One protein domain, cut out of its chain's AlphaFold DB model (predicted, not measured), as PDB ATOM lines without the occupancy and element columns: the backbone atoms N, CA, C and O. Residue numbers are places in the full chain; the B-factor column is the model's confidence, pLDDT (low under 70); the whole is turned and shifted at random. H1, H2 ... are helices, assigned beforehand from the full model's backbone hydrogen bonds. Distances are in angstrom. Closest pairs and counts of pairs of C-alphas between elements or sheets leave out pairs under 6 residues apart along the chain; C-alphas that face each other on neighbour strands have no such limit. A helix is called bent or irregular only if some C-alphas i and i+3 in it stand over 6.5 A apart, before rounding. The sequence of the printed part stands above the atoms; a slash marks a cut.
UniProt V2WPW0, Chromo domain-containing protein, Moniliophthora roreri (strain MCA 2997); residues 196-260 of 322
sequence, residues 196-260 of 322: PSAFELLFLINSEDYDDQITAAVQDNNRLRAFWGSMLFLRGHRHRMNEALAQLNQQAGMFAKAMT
ATOM      1  N   PRO A 196     -36.702 -43.128 -39.615       79.25
ATOM      2  CA  PRO A 196     -35.403 -43.742 -39.790       79.25
ATOM      3  C   PRO A 196     -35.008 -44.571 -38.570       79.25
ATOM      4  O   PRO A 196     -35.276 -44.211 -37.418       79.25
ATOM      5  N   SER A 197     -34.322 -45.672 -38.839       77.81
ATOM      6  CA  SER A 197     -33.505 -46.376 -37.859       77.81
ATOM      7  C   SER A 197     -32.290 -45.530 -37.449       77.81
ATOM      8  O   SER A 197     -31.912 -44.574 -38.124       77.81
ATOM      9  N   ALA A 198     -31.641 -45.895 -36.339       71.75
ATOM     10  CA  ALA A 198     -30.449 -45.188 -35.859       71.75
ATOM     11  C   ALA A 198     -29.309 -45.167 -36.898       71.75
ATOM     12  O   ALA A 198     -28.615 -44.164 -37.025       71.75
ATOM     13  N   PHE A 199     -29.156 -46.249 -37.665       68.50
ATOM     14  CA  PHE A 199     -28.162 -46.347 -38.732       68.50
ATOM     15  C   PHE A 199     -28.504 -45.442 -39.925       68.50
ATOM     16  O   PHE A 199     -27.640 -44.725 -40.414       68.50
ATOM     17  N   GLU A 200     -29.771 -45.413 -40.356       75.75
ATOM     18  CA  GLU A 200     -30.215 -44.529 -41.444       75.75
ATOM     19  C   GLU A 200     -30.074 -43.052 -41.063       75.75
ATOM     20  O   GLU A 200     -29.631 -42.258 -41.885       75.75
ATOM     21  N   LEU A 201     -30.383 -42.678 -39.814       81.31
ATOM     22  CA  LEU A 201     -30.133 -41.316 -39.330       81.31
ATOM     23  C   LEU A 201     -28.654 -40.956 -39.383       81.31
ATOM     24  O   LEU A 201     -28.326 -39.861 -39.816       81.31
ATOM     25  N   LEU A 202     -27.770 -41.848 -38.944       78.56
ATOM     26  CA  LEU A 202     -26.333 -41.591 -38.929       78.56
ATOM     27  C   LEU A 202     -25.771 -41.408 -40.339       78.56
ATOM     28  O   LEU A 202     -25.015 -40.470 -40.581       78.56
ATOM     29  N   PHE A 203     -26.210 -42.257 -41.269       79.25
ATOM     30  CA  PHE A 203     -25.867 -42.140 -42.679       79.25
ATOM     31  C   PHE A 203     -26.324 -40.794 -43.260       79.25
ATOM     32  O   PHE A 203     -25.508 -40.069 -43.822       79.25
ATOM     33  N   LEU A 204     -27.597 -40.426 -43.066       81.62
ATOM     34  CA  LEU A 204     -28.152 -39.154 -43.554       81.62
ATOM     35  C   LEU A 204     -27.465 -37.943 -42.927       81.62
ATOM     36  O   LEU A 204     -27.236 -36.941 -43.593       81.62
ATOM     37  N   ILE A 205     -27.141 -38.041 -41.638       83.12
ATOM     38  CA  ILE A 205     -26.385 -37.016 -40.936       83.12
ATOM     39  C   ILE A 205     -25.042 -36.833 -41.624       83.12
ATOM     40  O   ILE A 205     -24.669 -35.700 -41.884       83.12
ATOM     41  N   ASN A 206     -24.298 -37.899 -41.908       80.81
ATOM     42  CA  ASN A 206     -22.929 -37.803 -42.410       80.81
ATOM     43  C   ASN A 206     -22.779 -37.659 -43.923       80.81
ATOM     44  O   ASN A 206     -21.669 -37.367 -44.360       80.81
ATOM     45  N   SER A 207     -23.842 -37.833 -44.705       77.81
ATOM     46  CA  SER A 207     -23.808 -37.553 -46.141       77.81
ATOM     47  C   SER A 207     -23.812 -36.056 -46.458       77.81
ATOM     48  O   SER A 207     -23.518 -35.699 -47.587       77.81
ATOM     49  N   GLU A 208     -24.150 -35.186 -45.494       78.81
ATOM     50  CA  GLU A 208     -24.278 -33.716 -45.646       78.81
ATOM     51  C   GLU A 208     -25.423 -33.267 -46.587       78.81
ATOM     52  O   GLU A 208     -25.982 -32.186 -46.424       78.81
ATOM     53  N   ASP A 209     -25.878 -34.136 -47.493       79.69
ATOM     54  CA  ASP A 209     -26.948 -33.883 -48.470       79.69
ATOM     55  C   ASP A 209     -28.334 -33.577 -47.864       79.69
ATOM     56  O   ASP A 209     -29.229 -33.071 -48.549       79.69
ATOM     57  N   TYR A 210     -28.545 -33.902 -46.586       85.69
ATOM     58  CA  TYR A 210     -29.847 -33.815 -45.911       85.69
ATOM     59  C   TYR A 210     -29.870 -32.807 -44.752       85.69
ATOM     60  O   TYR A 210     -30.841 -32.773 -43.986       85.69
ATOM     61  N   ASP A 211     -28.849 -31.957 -44.631       88.25
ATOM     62  CA  ASP A 211     -28.680 -31.046 -43.493       88.25
ATOM     63  C   ASP A 211     -29.865 -30.079 -43.317       88.25
ATOM     64  O   ASP A 211     -30.339 -29.881 -42.194       88.25
ATOM     65  N   ASP A 212     -30.421 -29.535 -44.405       89.00
ATOM     66  CA  ASP A 212     -31.595 -28.647 -44.356       89.00
ATOM     67  C   ASP A 212     -32.835 -29.364 -43.802       89.00
ATOM     68  O   ASP A 212     -33.596 -28.820 -42.995       89.00
ATOM     69  N   GLN A 213     -33.026 -30.617 -44.213       88.56
ATOM     70  CA  GLN A 213     -34.191 -31.427 -43.860       88.56
ATOM     71  C   GLN A 213     -34.119 -31.862 -42.394       88.56
ATOM     72  O   GLN A 213     -35.122 -31.805 -41.677       88.56
ATOM     73  N   ILE A 214     -32.925 -32.223 -41.920       88.88
ATOM     74  CA  ILE A 214     -32.675 -32.535 -40.511       88.88
ATOM     75  C   ILE A 214     -32.821 -31.269 -39.659       88.88
ATOM     76  O   ILE A 214     -33.487 -31.314 -38.623       88.88
ATOM     77  N   THR A 215     -32.290 -30.130 -40.113       91.81
ATOM     78  CA  THR A 215     -32.415 -28.835 -39.420       91.81
ATOM     79  C   THR A 215     -33.879 -28.442 -39.227       91.81
ATOM     80  O   THR A 215     -34.271 -28.077 -38.115       91.81
ATOM     81  N   ALA A 216     -34.701 -28.578 -40.271       91.31
ATOM     82  CA  ALA A 216     -36.140 -28.339 -40.191       91.31
ATOM     83  C   ALA A 216     -36.831 -29.324 -39.229       91.31
ATOM     84  O   ALA A 216     -37.652 -28.916 -38.409       91.31
ATOM     85  N   ALA A 217     -36.464 -30.609 -39.266       88.56
ATOM     86  CA  ALA A 217     -37.068 -31.639 -38.418       88.56
ATOM     87  C   ALA A 217     -36.767 -31.459 -36.917       88.56
ATOM     88  O   ALA A 217     -37.600 -31.803 -36.075       88.56
ATOM     89  N   VAL A 218     -35.594 -30.926 -36.558       92.56
ATOM     90  CA  VAL A 218     -35.206 -30.711 -35.150       92.56
ATOM     91  C   VAL A 218     -35.562 -29.319 -34.621       92.56
ATOM     92  O   VAL A 218     -35.370 -29.066 -33.431       92.56
ATOM     93  N   GLN A 219     -36.089 -28.424 -35.464       91.12
ATOM     94  CA  GLN A 219     -36.318 -27.010 -35.141       91.12
ATOM     95  C   GLN A 219     -37.175 -26.807 -33.880       91.12
ATOM     96  O   GLN A 219     -36.828 -25.981 -33.024       91.12
ATOM     97  N   ASP A 220     -38.233 -27.610 -33.743       91.44
ATOM     98  CA  ASP A 220     -39.199 -27.540 -32.639       91.44
ATOM     99  C   ASP A 220     -38.724 -28.260 -31.364       91.44
ATOM    100  O   ASP A 220     -39.332 -28.128 -30.299       91.44
ATOM    101  N   ASN A 221     -37.614 -29.003 -31.426       94.31
ATOM    102  CA  ASN A 221     -37.054 -29.721 -30.285       94.31
ATOM    103  C   ASN A 221     -35.748 -29.069 -29.815       94.31
ATOM    104  O   ASN A 221     -34.667 -29.364 -30.320       94.31
ATOM    105  N   ASN A 222     -35.839 -28.231 -28.776       92.44
ATOM    106  CA  ASN A 222     -34.700 -27.483 -28.227       92.44
ATOM    107  C   ASN A 222     -33.468 -28.356 -27.914       92.44
ATOM    108  O   ASN A 222     -32.342 -27.908 -28.121       92.44
ATOM    109  N   ARG A 223     -33.665 -29.593 -27.432       94.25
ATOM    110  CA  ARG A 223     -32.563 -30.508 -27.095       94.25
ATOM    111  C   ARG A 223     -31.884 -31.043 -28.354       94.25
ATOM    112  O   ARG A 223     -30.660 -31.009 -28.440       94.25
ATOM    113  N   LEU A 224     -32.665 -31.517 -29.326       91.12
ATOM    114  CA  LEU A 224     -32.124 -32.033 -30.586       91.12
ATOM    115  C   LEU A 224     -31.488 -30.920 -31.424       91.12
ATOM    116  O   LEU A 224     -30.413 -31.130 -31.974       91.12
ATOM    117  N   ARG A 225     -32.075 -29.719 -31.436       94.56
ATOM    118  CA  ARG A 225     -31.499 -28.537 -32.092       94.56
ATOM    119  C   ARG A 225     -30.129 -28.167 -31.523       94.56
ATOM    120  O   ARG A 225     -29.233 -27.825 -32.284       94.56
ATOM    121  N   ALA A 226     -29.955 -28.248 -30.202       92.38
ATOM    122  CA  ALA A 226     -28.660 -28.001 -29.570       92.38
ATOM    123  C   ALA A 226     -27.616 -29.053 -29.982       92.38
ATOM    124  O   ALA A 226     -26.522 -28.681 -30.399       92.38
ATOM    125  N   PHE A 227     -27.967 -30.347 -29.941       92.25
ATOM    126  CA  PHE A 227     -27.071 -31.420 -30.394       92.25
ATOM    127  C   PHE A 227     -26.694 -31.286 -31.870       92.25
ATOM    128  O   PHE A 227     -25.521 -31.413 -32.216       92.25
ATOM    129  N   TRP A 228     -27.671 -30.985 -32.725       93.75
ATOM    130  CA  TRP A 228     -27.455 -30.776 -34.153       93.75
ATOM    131  C   TRP A 228     -26.532 -29.583 -34.425       93.75
ATOM    132  O   TRP A 228     -25.573 -29.703 -35.184       93.75
ATOM    133  N   GLY A 229     -26.734 -28.462 -33.724       90.81
ATOM    134  CA  GLY A 229     -25.855 -27.294 -33.825       90.81
ATOM    135  C   GLY A 229     -24.409 -27.587 -33.410       90.81
ATOM    136  O   GLY A 229     -23.476 -27.183 -34.105       90.81
ATOM    137  N   SER A 230     -24.200 -28.331 -32.317       92.31
ATOM    138  CA  SER A 230     -22.859 -28.773 -31.907       92.31
ATOM    139  C   SER A 230     -22.212 -29.701 -32.938       92.31
ATOM    140  O   SER A 230     -21.018 -29.585 -33.204       92.31
ATOM    141  N   MET A 231     -22.991 -30.595 -33.542       90.69
ATOM    142  CA  MET A 231     -22.505 -31.525 -34.559       90.69
ATOM    143  C   MET A 231     -22.065 -30.801 -35.839       90.69
ATOM    144  O   MET A 231     -20.951 -31.037 -36.309       90.69
ATOM    145  N   LEU A 232     -22.874 -29.867 -36.352       89.75
ATOM    146  CA  LEU A 232     -22.513 -29.035 -37.508       89.75
ATOM    147  C   LEU A 232     -21.240 -28.217 -37.247       89.75
ATOM    148  O   LEU A 232     -20.369 -28.115 -38.111       89.75
ATOM    149  N   PHE A 233     -21.096 -27.677 -36.035       91.19
ATOM    150  CA  PHE A 233     -19.889 -26.958 -35.633       91.19
ATOM    151  C   PHE A 233     -18.638 -27.850 -35.696       91.19
ATOM    152  O   PHE A 233     -17.636 -27.461 -36.301       91.19
ATOM    153  N   LEU A 234     -18.698 -29.056 -35.122       89.38
ATOM    154  CA  LEU A 234     -17.585 -30.012 -35.141       89.38
ATOM    155  C   LEU A 234     -17.244 -30.474 -36.563       89.38
ATOM    156  O   LEU A 234     -16.067 -30.549 -36.919       89.38
ATOM    157  N   ARG A 235     -18.254 -30.709 -37.404       87.75
ATOM    158  CA  ARG A 235     -18.050 -31.040 -38.819       87.75
ATOM    159  C   ARG A 235     -17.330 -29.918 -39.568       87.75
ATOM    160  O   ARG A 235     -16.367 -30.185 -40.286       87.75
ATOM    161  N   GLY A 236     -17.720 -28.666 -39.333       85.50
ATOM    162  CA  GLY A 236     -17.023 -27.502 -39.885       85.50
ATOM    163  C   GLY A 236     -15.563 -27.400 -39.423       85.50
ATOM    164  O   GLY A 236     -14.695 -27.009 -40.200       85.50
ATOM    165  N   HIS A 237     -15.260 -27.790 -38.181       87.12
ATOM    166  CA  HIS A 237     -13.880 -27.874 -37.692       87.12
ATOM    167  C   HIS A 237     -13.065 -28.962 -38.390       87.12
ATOM    168  O   HIS A 237     -11.940 -28.689 -38.809       87.12
ATOM    169  N   ARG A 238     -13.642 -30.156 -38.569       85.62
ATOM    170  CA  ARG A 238     -13.005 -31.255 -39.306       85.62
ATOM    171  C   ARG A 238     -12.616 -30.826 -40.720       85.62
ATOM    172  O   ARG A 238     -11.493 -31.074 -41.141       85.62
ATOM    173  N   HIS A 239     -13.508 -30.130 -41.428       79.94
ATOM    174  CA  HIS A 239     -13.219 -29.651 -42.780       79.94
ATOM    175  C   HIS A 239     -12.002 -28.713 -42.813       79.94
ATOM    176  O   HIS A 239     -11.067 -28.947 -43.573       79.94
ATOM    177  N   ARG A 240     -11.950 -27.727 -41.905       88.31
ATOM    178  CA  ARG A 240     -10.805 -26.803 -41.796       88.31
ATOM    179  C   ARG A 240      -9.495 -27.512 -41.441       88.31
ATOM    180  O   ARG A 240      -8.439 -27.117 -41.924       88.31
ATOM    181  N   MET A 241      -9.542 -28.539 -40.589       90.00
ATOM    182  CA  MET A 241      -8.356 -29.342 -40.264       90.00
ATOM    183  C   MET A 241      -7.848 -30.111 -41.483       90.00
ATOM    184  O   MET A 241      -6.648 -30.101 -41.746       90.00
ATOM    185  N   ASN A 242      -8.748 -30.716 -42.256       81.38
ATOM    186  CA  ASN A 242      -8.381 -31.442 -43.471       81.38
ATOM    187  C   ASN A 242      -7.769 -30.511 -44.527       81.38
ATOM    188  O   ASN A 242      -6.765 -30.861 -45.146       81.38
ATOM    189  N   GLU A 243      -8.309 -29.302 -44.687       85.56
ATOM    190  CA  GLU A 243      -7.707 -28.275 -45.546       85.56
ATOM    191  C   GLU A 243      -6.297 -27.887 -45.075       85.56
ATOM    192  O   GLU A 243      -5.378 -27.784 -45.889       85.56
ATOM    193  N   ALA A 244      -6.098 -27.710 -43.765       86.56
ATOM    194  CA  ALA A 244      -4.787 -27.397 -43.201       86.56
ATOM    195  C   ALA A 244      -3.775 -28.540 -43.408       86.56
ATOM    196  O   ALA A 244      -2.623 -28.281 -43.759       86.56
ATOM    197  N   LEU A 245      -4.202 -29.799 -43.250       82.62
ATOM    198  CA  LEU A 245      -3.378 -30.978 -43.532       82.62
ATOM    199  C   LEU A 245      -2.989 -31.057 -45.013       82.62
ATOM    200  O   LEU A 245      -1.822 -31.286 -45.332       82.62
ATOM    201  N   ALA A 246      -3.930 -30.801 -45.923       80.94
ATOM    202  CA  ALA A 246      -3.649 -30.768 -47.356       80.94
ATOM    203  C   ALA A 246      -2.627 -29.673 -47.714       80.94
ATOM    204  O   ALA A 246      -1.684 -29.926 -48.468       80.94
ATOM    205  N   GLN A 247      -2.760 -28.480 -47.123       86.88
ATOM    206  CA  GLN A 247      -1.787 -27.396 -47.295       86.88
ATOM    207  C   GLN A 247      -0.405 -27.778 -46.757       86.88
ATOM    208  O   GLN A 247       0.600 -27.529 -47.423       86.88
ATOM    209  N   LEU A 248      -0.336 -28.415 -45.584       88.12
ATOM    210  CA  LEU A 248       0.919 -28.889 -45.004       88.12
ATOM    211  C   LEU A 248       1.612 -29.902 -45.923       88.12
ATOM    212  O   LEU A 248       2.801 -29.753 -46.205       88.12
ATOM    213  N   ASN A 249       0.867 -30.874 -46.451       79.31
ATOM    214  CA  ASN A 249       1.394 -31.873 -47.382       79.31
ATOM    215  C   ASN A 249       1.918 -31.230 -48.674       79.31
ATOM    216  O   ASN A 249       2.994 -31.585 -49.158       79.31
ATOM    217  N   GLN A 250       1.207 -30.233 -49.207       80.31
ATOM    218  CA  GLN A 250       1.662 -29.477 -50.373       80.31
ATOM    219  C   GLN A 250       2.973 -28.725 -50.088       80.31
ATOM    220  O   GLN A 250       3.896 -28.763 -50.905       80.31
ATOM    221  N   GLN A 251       3.078 -28.063 -48.931       81.75
ATOM    222  CA  GLN A 251       4.305 -27.371 -48.519       81.75
ATOM    223  C   GLN A 251       5.466 -28.353 -48.329       81.75
ATOM    224  O   GLN A 251       6.567 -28.082 -48.805       81.75
ATOM    225  N   ALA A 252       5.222 -29.514 -47.716       77.88
ATOM    226  CA  ALA A 252       6.223 -30.563 -47.553       77.88
ATOM    227  C   ALA A 252       6.747 -31.070 -48.908       77.88
ATOM    228  O   ALA A 252       7.957 -31.197 -49.089       77.88
ATOM    229  N   GLY A 253       5.861 -31.279 -49.889       76.31
ATOM    230  CA  GLY A 253       6.250 -31.659 -51.250       76.31
ATOM    231  C   GLY A 253       7.066 -30.581 -51.972       76.31
ATOM    232  O   GLY A 253       8.072 -30.888 -52.613       76.31
ATOM    233  N   MET A 254       6.681 -29.305 -51.840       77.69
ATOM    234  CA  MET A 254       7.448 -28.185 -52.404       77.69
ATOM    235  C   MET A 254       8.826 -28.048 -51.753       77.69
ATOM    236  O   MET A 254       9.812 -27.844 -52.461       77.69
ATOM    237  N   PHE A 255       8.902 -28.211 -50.432       79.00
ATOM    238  CA  PHE A 255      10.155 -28.211 -49.685       79.00
ATOM    239  C   PHE A 255      11.064 -29.362 -50.129       79.00
ATOM    240  O   PHE A 255      12.208 -29.117 -50.497       79.00
ATOM    241  N   ALA A 256      10.545 -30.593 -50.194       79.94
ATOM    242  CA  ALA A 256      11.301 -31.750 -50.670       79.94
ATOM    243  C   ALA A 256      11.856 -31.518 -52.085       79.94
ATOM    244  O   ALA A 256      13.041 -31.728 -52.315       79.94
ATOM    245  N   LYS A 257      11.032 -30.998 -53.005       75.81
ATOM    246  CA  LYS A 257      11.452 -30.682 -54.377       75.81
ATOM    247  C   LYS A 257      12.548 -29.615 -54.428       75.81
ATOM    248  O   LYS A 257      13.496 -29.762 -55.193       75.81
ATOM    249  N   ALA A 258      12.428 -28.552 -53.633       77.19
ATOM    250  CA  ALA A 258      13.447 -27.505 -53.552       77.19
ATOM    251  C   ALA A 258      14.795 -28.064 -53.068       77.19
ATOM    252  O   ALA A 258      15.831 -27.735 -53.631       77.19
ATOM    253  N   MET A 259      14.757 -28.975 -52.096       71.50
ATOM    254  CA  MET A 259      15.928 -29.606 -51.472       71.50
ATOM    255  C   MET A 259      16.607 -30.661 -52.356       71.50
ATOM    256  O   MET A 259      17.690 -31.139 -52.025       71.50
ATOM    257  N   THR A 260      15.955 -31.058 -53.450       71.00
ATOM    258  CA  THR A 260      16.477 -32.013 -54.438       71.00
ATOM    259  C   THR A 260      16.884 -31.357 -55.757       71.00
ATOM    260  O   THR A 260      17.377 -32.056 -56.637       71.00
TER     261      THR A 260
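AT A GLANCE: This is residues 196 to 260 of the 322 residues of the protein "Chromo domain-containing protein" of Moniliophthora roreri (strain MCA 2997) (UniProt V2WPW0). One long helix, H3, makes the length of the domain, and residues 236 to 260, of which 236 to 259 belong to H3, stick out as a free arm, while two short helices, H1 and H2, make a small head with the first part of H3. H2 and the beginning of H3 form a helical hairpin, and H1 sits next to the beginning of H2, away from H3. The printed part has 65 residues with three named helices, in the order H1, H2, H3, and no named strand; its class is all helix. The whole is extended, with a radius of gyration of the C-alphas of 18.2 A, and its C-alphas span 59 by 21 by 16 A.

IN THESE COORDINATES: Begin with H3, residues 222 to 259: find C-alpha 222 at (-34.700, -27.483, -28.227), and from there the helix runs 55.7 A to C-alpha 259 at (15.928, -29.606, -51.472). Before it comes H2, residues 211 to 218, 10.6 A from first to last C-alpha. Look for H1 at residues 198 to 206; it begins with C-alpha 198 at (-30.449, -45.188, -35.859) and is 12.4 A long from first to last C-alpha. None of the three helices is bent.

HOW THE PARTS SIT: Start at H3 and look at residues 224 to 228, with which alone it touches H2. The closest C-alphas of the two helices are those of Val 218 and Arg 225, 5.3 A apart. H2 and H3 run opposite ways at a shallow tilt of 24 degrees, a helical hairpin. Go on to H1, which is close to H2 but not clearly touching it: their closest C-alphas, those of Ile 205 and Asp 211, are 6.9 A apart. H1 and H2 run opposite ways at a steep tilt of 47 degrees. H1 and H3 are apart. Along the backbones of H1, H2 and H3, each O i to N i+4 pair is within hydrogen-bond range.

THE WHOLE: The two C-alphas farthest apart are those of Asp 220 and Thr 260, 60.0 A. Residues 236 to 260, of which 236 to 259 belong to H3, stand free; without them 40 residues remain, spanning 22 by 21 by 16 A. The links from H1 to H2, with 4 residues, and from H2 to H3, with 3 residues, are tight. The printed part has no cut. In the B-factor column you will find a mean pLDDT of 84.5 for the printed part of this model, and one residue under 70, Phe 199.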